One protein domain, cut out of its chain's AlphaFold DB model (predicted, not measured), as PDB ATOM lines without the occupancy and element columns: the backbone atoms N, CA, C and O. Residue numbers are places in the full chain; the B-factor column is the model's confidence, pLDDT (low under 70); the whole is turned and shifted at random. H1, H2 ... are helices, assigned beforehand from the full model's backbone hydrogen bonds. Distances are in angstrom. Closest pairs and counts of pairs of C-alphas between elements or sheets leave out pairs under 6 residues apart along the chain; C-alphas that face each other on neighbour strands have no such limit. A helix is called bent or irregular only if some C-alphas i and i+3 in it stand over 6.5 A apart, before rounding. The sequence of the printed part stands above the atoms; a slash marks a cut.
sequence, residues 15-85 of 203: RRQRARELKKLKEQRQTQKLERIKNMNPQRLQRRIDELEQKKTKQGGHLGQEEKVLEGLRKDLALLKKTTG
ATOM      1  N   ARG A  15     126.225  99.579 110.929       90.06
ATOM      2  CA  ARG A  15     125.768  99.630 112.335       90.06
ATOM      3  C   ARG A  15     126.338  98.471 113.153       90.06
ATOM      4  O   ARG A  15     126.764  98.688 114.287       90.06
ATOM      5  N   ARG A  16     126.411  97.260 112.586       89.69
ATOM      6  CA  ARG A  16     127.052  96.096 113.226       89.69
ATOM      7  C   ARG A  16     128.552  96.314 113.439       89.69
ATOM      8  O   ARG A  16     129.048  95.995 114.519       89.69
ATOM      9  N   GLN A  17     129.262  96.877 112.463       92.19
ATOM     10  CA  GLN A  17     130.688  97.208 112.577       92.19
ATOM     11  C   GLN A  17     130.931  98.243 113.680       92.19
ATOM     12  O   GLN A  17     131.677  97.957 114.615       92.19
ATOM     13  N   ARG A  18     130.193  99.362 113.680       94.00
ATOM     14  CA  ARG A  18     130.261 100.373 114.752       94.00
ATOM     15  C   ARG A  18     129.954  99.784 116.128       94.00
ATOM     16  O   ARG A  18     130.626 100.098 117.103       94.00
ATOM     17  N   ALA A  19     128.964  98.898 116.232       94.94
ATOM     18  CA  ALA A  19     128.654  98.230 117.494       94.94
ATOM     19  C   ALA A  19     129.807  97.327 117.972       94.94
ATOM     20  O   ALA A  19     130.103  97.300 119.167       94.94
ATOM     21  N   ARG A  20     130.477  96.607 117.061       94.81
ATOM     22  CA  ARG A  20     131.670  95.802 117.378       94.81
ATOM     23  C   ARG A  20     132.841  96.683 117.812       94.81
ATOM     24  O   ARG A  20     133.485  96.367 118.805       94.81
ATOM     25  N   GLU A  21     133.082  97.793 117.127       95.69
ATOM     26  CA  GLU A  21     134.115  98.770 117.495       95.69
ATOM     27  C   GLU A  21     133.852  99.386 118.871       95.69
ATOM     28  O   GLU A  21     134.751  99.438 119.708       95.69
ATOM     29  N   LEU A  22     132.607  99.771 119.161       95.75
ATOM     30  CA  LEU A  22     132.223 100.292 120.474       95.75
ATOM     31  C   LEU A  22     132.396  99.257 121.589       95.75
ATOM     32  O   LEU A  22     132.781  99.628 122.697       95.75
ATOM     33  N   LYS A  23     132.122  97.974 121.325       96.25
ATOM     34  CA  LYS A  23     132.392  96.892 122.285       96.25
ATOM     35  C   LYS A  23     133.888  96.762 122.557       96.25
ATOM     36  O   LYS A  23     134.283  96.858 123.714       96.25
ATOM     37  N   LYS A  24     134.709  96.687 121.504       97.19
ATOM     38  CA  LYS A  24     136.175  96.639 121.626       97.19
ATOM     39  C   LYS A  24     136.727  97.835 122.402       97.19
ATOM     40  O   LYS A  24     137.533  97.660 123.305       97.19
ATOM     41  N   LEU A  25     136.255  99.049 122.111       96.88
ATOM     42  CA  LEU A  25     136.665 100.256 122.836       96.88
ATOM     43  C   LEU A  25     136.272 100.216 124.317       96.88
ATOM     44  O   LEU A  25     137.031 100.675 125.169       96.88
ATOM     45  N   LYS A  26     135.090  99.686 124.650       96.31
ATOM     46  CA  LYS A  26     134.665  99.520 126.048       96.31
ATOM     47  C   LYS A  26     135.527  98.495 126.774       96.31
ATOM     48  O   LYS A  26     135.955  98.775 127.888       96.31
ATOM     49  N   GLU A  27     135.805  97.363 126.136       96.12
ATOM     50  CA  GLU A  27     136.687  96.321 126.667       96.12
ATOM     51  C   GLU A  27     138.093  96.878 126.913       96.12
ATOM     52  O   GLU A  27     138.586  96.791 128.031       96.12
ATOM     53  N   GLN A  28     138.683  97.578 125.938       95.94
ATOM     54  CA  GLN A  28     139.988  98.232 126.092       95.94
ATOM     55  C   GLN A  28     140.010  99.262 127.230       95.94
ATOM     56  O   GLN A  28     140.973  99.341 127.987       95.94
ATOM     57  N   ARG A  29     138.946 100.058 127.400       95.81
ATOM     58  CA  ARG A  29     138.856 100.987 128.542       95.81
ATOM     59  C   ARG A  29     138.773 100.248 129.872       95.81
ATOM     60  O   ARG A  29     139.329 100.723 130.860       95.81
ATOM     61  N   GLN A  30     138.071  99.118 129.920       92.56
ATOM     62  CA  GLN A  30     137.975  98.302 131.127       92.56
ATOM     63  C   GLN A  30     139.313  97.642 131.461       92.56
ATOM     64  O   GLN A  30     139.723  97.707 132.617       92.56
ATOM     65  N   THR A  31     140.027  97.085 130.479       92.81
ATOM     66  CA  THR A  31     141.354  96.494 130.705       92.81
ATOM     67  C   THR A  31     142.350  97.547 131.181       92.81
ATOM     68  O   THR A  31     142.967  97.354 132.223       92.81
ATOM     69  N   GLN A  32     142.407  98.713 130.528       94.31
ATOM     70  CA  GLN A  32     143.244  99.836 130.972       94.31
ATOM     71  C   GLN A  32     142.886 100.301 132.388       94.31
ATOM     72  O   GLN A  32     143.765 100.638 133.179       94.31
ATOM     73  N   LYS A  33     141.591 100.333 132.732       92.19
ATOM     74  CA  LYS A  33     141.154 100.671 134.090       92.19
ATOM     75  C   LYS A  33     141.646  99.631 135.101       92.19
ATOM     76  O   LYS A  33     142.152 100.016 136.150       92.19
ATOM     77  N   LEU A  34     141.525  98.340 134.794       90.81
ATOM     78  CA  LEU A  34     141.994  97.264 135.668       90.81
ATOM     79  C   LEU A  34     143.516  97.294 135.846       90.81
ATOM     80  O   LEU A  34     143.987  97.164 136.970       90.81
ATOM     81  N   GLU A  35     144.278  97.515 134.776       91.69
ATOM     82  CA  GLU A  35     145.739  97.667 134.837       91.69
ATOM     83  C   GLU A  35     146.151  98.841 135.729       91.69
ATOM     84  O   GLU A  35     147.004  98.688 136.600       91.69
ATOM     85  N   ARG A  36     145.495 100.000 135.582       91.06
ATOM     86  CA  ARG A  36     145.741 101.157 136.458       91.06
ATOM     87  C   ARG A  36     145.457 100.836 137.922       91.06
ATOM     88  O   ARG A  36     146.276 101.173 138.766       91.06
ATOM     89  N   ILE A  37     144.330 100.183 138.216       88.88
ATOM     90  CA  ILE A  37     143.946  99.829 139.592       88.88
ATOM     91  C   ILE A  37     144.962  98.869 140.214       88.88
ATOM     92  O   ILE A  37     145.351  99.076 141.358       88.88
ATOM     93  N   LYS A  38     145.434  97.864 139.467       87.88
ATOM     94  CA  LYS A  38     146.456  96.920 139.951       87.88
ATOM     95  C   LYS A  38     147.756  97.615 140.366       87.88
ATOM     96  O   LYS A  38     148.392  97.181 141.316       87.88
ATOM     97  N   ASN A  39     148.121  98.695 139.677       88.50
ATOM     98  CA  ASN A  39     149.344  99.452 139.947       88.50
ATOM     99  C   ASN A  39     149.169 100.537 141.032       88.50
ATOM    100  O   ASN A  39     150.146 101.185 141.409       88.50
ATOM    101  N   MET A  40     147.950 100.790 141.522       88.44
ATOM    102  CA  MET A  40     147.702 101.798 142.560       88.44
ATOM    103  C   MET A  40     147.978 101.253 143.964       88.44
ATOM    104  O   MET A  40     147.715 100.095 144.269       88.44
ATOM    105  N   ASN A  41     148.458 102.123 144.857       90.12
ATOM    106  CA  ASN A  41     148.644 101.774 146.265       90.12
ATOM    107  C   ASN A  41     147.288 101.827 147.015       90.12
ATOM    108  O   ASN A  41     146.663 102.896 147.041       90.12
ATOM    109  N   PRO A  42     146.850 100.731 147.670       91.12
ATOM    110  CA  PRO A  42     145.574 100.679 148.387       91.12
ATOM    111  C   PRO A  42     145.484 101.672 149.553       91.12
ATOM    112  O   PRO A  42     144.438 102.290 149.745       91.12
ATOM    113  N   GLN A  43     146.578 101.900 150.284       91.50
ATOM    114  CA  GLN A  43     146.601 102.833 151.415       91.50
ATOM    115  C   GLN A  43     146.382 104.280 150.960       91.50
ATOM    116  O   GLN A  43     145.719 105.059 151.639       91.50
ATOM    117  N   ARG A  44     146.906 104.656 149.783       92.88
ATOM    118  CA  ARG A  44     146.676 106.000 149.221       92.88
ATOM    119  C   ARG A  44     145.210 106.215 148.848       92.88
ATOM    120  O   ARG A  44     144.695 107.311 149.053       92.88
ATOM    121  N   LEU A  45     144.541 105.185 148.325       92.38
ATOM    122  CA  LEU A  45     143.107 105.238 148.027       92.38
ATOM    123  C   LEU A  45     142.275 105.386 149.305       92.38
ATOM    124  O   LEU A  45     141.381 106.225 149.332       92.38
ATOM    125  N   GLN A  46     142.601 104.626 150.354       93.44
ATOM    126  CA  GLN A  46     141.943 104.724 151.663       93.44
ATOM    127  C   GLN A  46     142.065 106.127 152.253       93.44
ATOM    128  O   GLN A  46     141.049 106.770 152.485       93.44
ATOM    129  N   ARG A  47     143.288 106.667 152.350       95.56
ATOM    130  CA  ARG A  47     143.508 108.035 152.850       95.56
ATOM    131  C   ARG A  47     142.688 109.069 152.087       95.56
ATOM    132  O   ARG A  47     142.092 109.953 152.688       95.56
ATOM    133  N   ARG A  48     142.619 108.948 150.756       95.44
ATOM    134  CA  ARG A  48     141.839 109.879 149.937       95.44
ATOM    135  C   ARG A  48     140.333 109.757 150.180       95.44
ATOM    136  O   ARG A  48     139.633 110.764 150.118       95.44
ATOM    137  N   ILE A  49     139.835 108.547 150.421       96.06
ATOM    138  CA  ILE A  49     138.437 108.325 150.802       96.06
ATOM    139  C   ILE A  49     138.174 108.980 152.159       96.06
ATOM    140  O   ILE A  49     137.251 109.785 152.246       96.06
ATOM    141  N   ASP A  50     139.022 108.731 153.155       95.94
ATOM    142  CA  ASP A  50     138.879 109.289 154.502       95.94
ATOM    143  C   ASP A  50     138.911 110.825 154.484       95.94
ATOM    144  O   ASP A  50     138.084 111.476 155.117       95.94
ATOM    145  N   GLU A  51     139.807 111.431 153.698       95.88
ATOM    146  CA  GLU A  51     139.858 112.884 153.487       95.88
ATOM    147  C   GLU A  51     138.541 113.439 152.929       95.88
ATOM    148  O   GLU A  51     138.033 114.452 153.415       95.88
ATOM    149  N   LEU A  52     137.985 112.797 151.895       94.88
ATOM    150  CA  LEU A  52     136.733 113.233 151.276       94.88
ATOM    151  C   LEU A  52     135.541 112.999 152.212       94.88
ATOM    152  O   LEU A  52     134.640 113.831 152.278       94.88
ATOM    153  N   GLU A  53     135.541 111.919 152.987       93.94
ATOM    154  CA  GLU A  53     134.518 111.653 154.000       93.94
ATOM    155  C   GLU A  53     134.568 112.671 155.142       93.94
ATOM    156  O   GLU A  53     133.538 113.234 155.513       93.94
ATOM    157  N   GLN A  54     135.758 113.007 155.638       94.44
ATOM    158  CA  GLN A  54     135.937 114.080 156.617       94.44
ATOM    159  C   GLN A  54     135.549 115.444 156.047       94.44
ATOM    160  O   GLN A  54     134.985 116.288 156.742       94.44
ATOM    161  N   LYS A  55     135.833 115.696 154.769       93.38
ATOM    162  CA  LYS A  55     135.365 116.911 154.104       93.38
ATOM    163  C   LYS A  55     133.839 116.933 154.023       93.38
ATOM    164  O   LYS A  55     133.246 117.990 154.227       93.38
ATOM    165  N   LYS A  56     133.205 115.772 153.820       93.12
ATOM    166  CA  LYS A  56     131.744 115.623 153.796       93.12
ATOM    167  C   LYS A  56     131.123 116.007 155.116       93.12
ATOM    168  O   LYS A  56     130.160 116.764 155.125       93.12
ATOM    169  N   THR A  57     131.682 115.528 156.220       91.81
ATOM    170  CA  THR A  57     131.178 115.875 157.550       91.81
ATOM    171  C   THR A  57     131.375 117.361 157.847       91.81
ATOM    172  O   THR A  57     130.441 118.015 158.305       91.81
ATOM    173  N   LYS A  58     132.532 117.932 157.489       91.50
ATOM    174  CA  LYS A  58     132.829 119.365 157.675       91.50
ATOM    175  C   LYS A  58     131.933 120.294 156.846       91.50
ATOM    176  O   LYS A  58     131.579 121.364 157.322       91.50
ATOM    177  N   GLN A  59     131.565 119.906 155.623       87.69
ATOM    178  CA  GLN A  59     130.728 120.710 154.717       87.69
ATOM    179  C   GLN A  59     129.216 120.499 154.910       87.69
ATOM    180  O   GLN A  59     128.424 120.929 154.076       87.69
ATOM    181  N   GLY A  60     128.791 119.842 155.994       85.69
ATOM    182  CA  GLY A  60     127.365 119.643 156.278       85.69
ATOM    183  C   GLY A  60     126.711 118.541 155.439       85.69
ATOM    184  O   GLY A  60     125.504 118.562 155.219       85.69
ATOM    185  N   GLY A  61     127.490 117.565 154.972       84.62
ATOM    186  CA  GLY A  61     126.976 116.337 154.369       84.62
ATOM    187  C   GLY A  61     126.948 116.304 152.842       84.62
ATOM    188  O   GLY A  61     126.562 115.270 152.299       84.62
ATOM    189  N   HIS A  62     127.381 117.358 152.142       83.19
ATOM    190  CA  HIS A  62     127.365 117.406 150.676       83.19
ATOM    191  C   HIS A  62     128.737 117.735 150.080       83.19
ATOM    192  O   HIS A  62     129.401 118.660 150.534       83.19
ATOM    193  N   LEU A  63     129.142 116.988 149.045       82.56
ATOM    194  CA  LEU A  63     130.425 117.173 148.339       82.56
ATOM    195  C   LEU A  63     130.277 117.547 146.851       82.56
ATOM    196  O   LEU A  63     131.277 117.689 146.144       82.56
ATOM    197  N   GLY A  64     129.049 117.689 146.338       88.19
ATOM    198  CA  GLY A  64     128.788 118.041 144.940       88.19
ATOM    199  C   GLY A  64     129.457 117.086 143.942       88.19
ATOM    200  O   GLY A  64     129.105 115.914 143.837       88.19
ATOM    201  N   GLN A  65     130.442 117.580 143.184       88.12
ATOM    202  CA  GLN A  65     131.189 116.763 142.216       88.12
ATOM    203  C   GLN A  65     132.077 115.707 142.886       88.12
ATOM    204  O   GLN A  65     132.310 114.640 142.313       88.12
ATOM    205  N   GLU A  66     132.552 115.978 144.099       92.06
ATOM    206  CA  GLU A  66     133.474 115.096 144.805       92.06
ATOM    207  C   GLU A  66     132.778 113.834 145.340       92.06
ATOM    208  O   GLU A  66     133.444 112.830 145.572       92.06
ATOM    209  N   GLU A  67     131.442 113.813 145.435       92.69
ATOM    210  CA  GLU A  67     130.681 112.599 145.771       92.69
ATOM    211  C   GLU A  67     130.860 111.518 144.704       92.69
ATOM    212  O   GLU A  67     131.104 110.355 145.020       92.69
ATOM    213  N   LYS A  68     130.838 111.912 143.424       93.44
ATOM    214  CA  LYS A  68     131.086 110.992 142.304       93.44
ATOM    215  C   LYS A  68     132.516 110.456 142.329       93.44
ATOM    216  O   LYS A  68     132.749 109.301 141.974       93.44
ATOM    217  N   VAL A  69     133.467 111.291 142.749       94.12
ATOM    218  CA  VAL A  69     134.871 110.898 142.913       94.12
ATOM    219  C   VAL A  69     135.007 109.905 144.064       94.12
ATOM    220  O   VAL A  69     135.617 108.856 143.880       94.12
ATOM    221  N   LEU A  70     134.386 110.184 145.210       94.88
ATOM    222  CA  LEU A  70     134.364 109.309 146.380       94.88
ATOM    223  C   LEU A  70     133.755 107.941 146.041       94.88
ATOM    224  O   LEU A  70     134.347 106.907 146.348       94.88
ATOM    225  N   GLU A  71     132.621 107.906 145.338       94.75
ATOM    226  CA  GLU A  71     132.034 106.650 144.858       94.75
ATOM    227  C   GLU A  71     132.953 105.896 143.889       94.75
ATOM    228  O   GLU A  71     133.021 104.664 143.930       94.75
ATOM    229  N   GLY A  72     133.653 106.618 143.011       94.56
ATOM    230  CA  GLY A  72     134.648 106.051 142.104       94.56
ATOM    231  C   GLY A  72     135.795 105.386 142.864       94.56
ATOM    232  O   GLY A  72     136.080 104.214 142.630       94.56
ATOM    233  N   LEU A  73     136.379 106.098 143.830       94.81
ATOM    234  CA  LEU A  73     137.473 105.601 144.668       94.81
ATOM    235  C   LEU A  73     137.057 104.377 145.489       94.81
ATOM    236  O   LEU A  73     137.803 103.403 145.545       94.81
ATOM    237  N   ARG A  74     135.843 104.371 146.061       94.44
ATOM    238  CA  ARG A  74     135.299 103.206 146.783       94.44
ATOM    239  C   ARG A  74     135.170 101.976 145.881       94.44
ATOM    240  O   ARG A  74     135.524 100.872 146.290       94.44
ATOM    241  N   LYS A  75     134.688 102.152 144.645       94.19
ATOM    242  CA  LYS A  75     134.594 101.061 143.656       94.19
ATOM    243  C   LYS A  75     135.976 100.547 143.261       94.19
ATOM    244  O   LYS A  75     136.163  99.338 143.171       94.19
ATOM    245  N   ASP A  76     136.927 101.446 143.044       92.75
ATOM    246  CA  ASP A  76     138.284 101.086 142.637       92.75
ATOM    247  C   ASP A  76     139.019 100.339 143.761       92.75
ATOM    248  O   ASP A  76     139.632  99.306 143.500       92.75
ATOM    249  N   LEU A  77     138.857 100.763 145.019       92.88
ATOM    250  CA  LEU A  77     139.363 100.052 146.197       92.88
ATOM    251  C   LEU A  77     138.737  98.650 146.315       92.88
ATOM    252  O   LEU A  77     139.452  97.668 146.509       92.88
ATOM    253  N   ALA A  78     137.420  98.525 146.130       91.12
ATOM    254  CA  ALA A  78     136.742  97.228 146.157       91.12
ATOM    255  C   ALA A  78     137.221  96.282 145.039       91.12
ATOM    256  O   ALA A  78     137.333  95.077 145.255       91.12
ATOM    257  N   LEU A  79     137.511  96.807 143.843       90.50
ATOM    258  CA  LEU A  79     138.110  96.026 142.757       90.50
ATOM    259  C   LEU A  79     139.536  95.599 143.098       90.50
ATOM    260  O   LEU A  79     139.884  94.442 142.882       90.50
ATOM    261  N   LEU A  80     140.328  96.502 143.673       90.06
ATOM    262  CA  LEU A  80     141.698  96.220 144.084       90.06
ATOM    263  C   LEU A  80     141.726  95.081 145.111       90.06
ATOM    264  O   LEU A  80     142.393  94.080 144.862       90.06
ATOM    265  N   LYS A  81     140.903  95.157 146.168       88.38
ATOM    266  CA  LYS A  81     140.732  94.089 147.174       88.38
ATOM    267  C   LYS A  81     140.387  92.734 146.555       88.38
ATOM    268  O   LYS A  81     140.967  91.717 146.919       88.38
ATOM    269  N   LYS A  82     139.481  92.719 145.571       86.62
ATOM    270  CA  LYS A  82     139.126  91.493 144.836       86.62
ATOM    271  C   LYS A  82     140.302  90.929 144.038       86.62
ATOM    272  O   LYS A  82     140.429  89.717 143.941       86.62
ATOM    273  N   THR A  83     141.133  91.788 143.445       82.00
ATOM    274  CA  THR A  83     142.276  91.350 142.625       82.00
ATOM    275  C   THR A  83     143.483  90.909 143.441       82.00
ATOM    276  O   THR A  83     144.168  89.981 143.030       82.00
ATOM    277  N   THR A  84     143.757  91.567 144.568       79.06
ATOM    278  CA  THR A  84     144.914  91.260 145.414       79.06
ATOM    279  C   THR A  84     144.623  90.149 146.413       79.06
ATOM    280  O   THR A  84     145.554  89.635 147.022       79.06
ATOM    281  N   GLY A  85     143.352  89.774 146.601       68.69
ATOM    282  CA  GLY A  85     142.964  88.763 147.584       68.69
ATOM    283  C   GLY A  85     143.196  89.210 149.027       68.69
ATOM    284  O   GLY A  85     143.087  88.390 149.934       68.69
TER     285      GLY A  85
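This is residues 15 to 85 of the 203 residues of the protein "CYFA0S10e00254g1_1" of Cyberlindnera fabianii (UniProt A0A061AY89). A long helical arm, H1, and a hairpin of two helices, H2 and H3 side by side, make a flat, open V; the last residues of H1, 37 and 38, meet H3 at the point of the V. Residues 15 to 32 of H1 stick out from the body with nothing packed on them. The printed part has 71 residues with three named helices, in the order H1, H2, H3, and no named strand; the class is all helix. The whole is loose, with a radius of gyration of the C-alphas of 16.0 A, and spans 50 by 30 by 14 A.

The longest helix, H1, residues 15 to 38, touches H3, residues 65 to 84, with residues 37 to 38 alone, and H3 meets this touch with residues 76 to 83 alone. The closest C-alphas of the two are those of Ile 37 and Leu 80, 6.2 A apart. The lines of H1 and H3 are about perpendicular, at 76 degrees, and their centres are 19.4 A apart. On H3 also lies the touch with H2, residues 42 to 58, with 11 pairs of C-alphas within 8 A. The closest C-alphas here are those of Ile 49 and Leu 70, 6.1 A apart. H2 and H3 run opposite ways at a shallow tilt of 29 degrees and form a helical hairpin, with centres 11.4 A apart. H1 and H2 are apart, though they follow each other in the chain. In H1 and H2 every O i to N i+4 pair is within hydrogen-bond range; in H3, 15 of 16 are.

H1 has 24 residues and measures 34.6 A from its first to its last C-alpha; it begins at C-alpha 15, at (125.768, 99.630, 112.335), and ends at C-alpha 38, at (146.456, 96.920, 139.951). H3 has 20 residues and measures 29.1 A, ending at C-alpha 84, at (144.914, 91.260, 145.414). H2 has 17 residues and measures 24.5 A. No helix is bent or irregular.

The two C-alphas farthest apart are those of Arg 16 and Lys 58, at 50.5 A. Residues 15 to 32, which belong to H1, stand free; the body without them has 53 residues and spans 35 by 17 by 14 A. The printed part has no cut. The link from H1 to H2 is tight, with 3 residues, and that from H2 to H3 is short, with 6; no link is long. The mean pLDDT of the printed part is 91.6, and residue 85 is the one printed residue under 70.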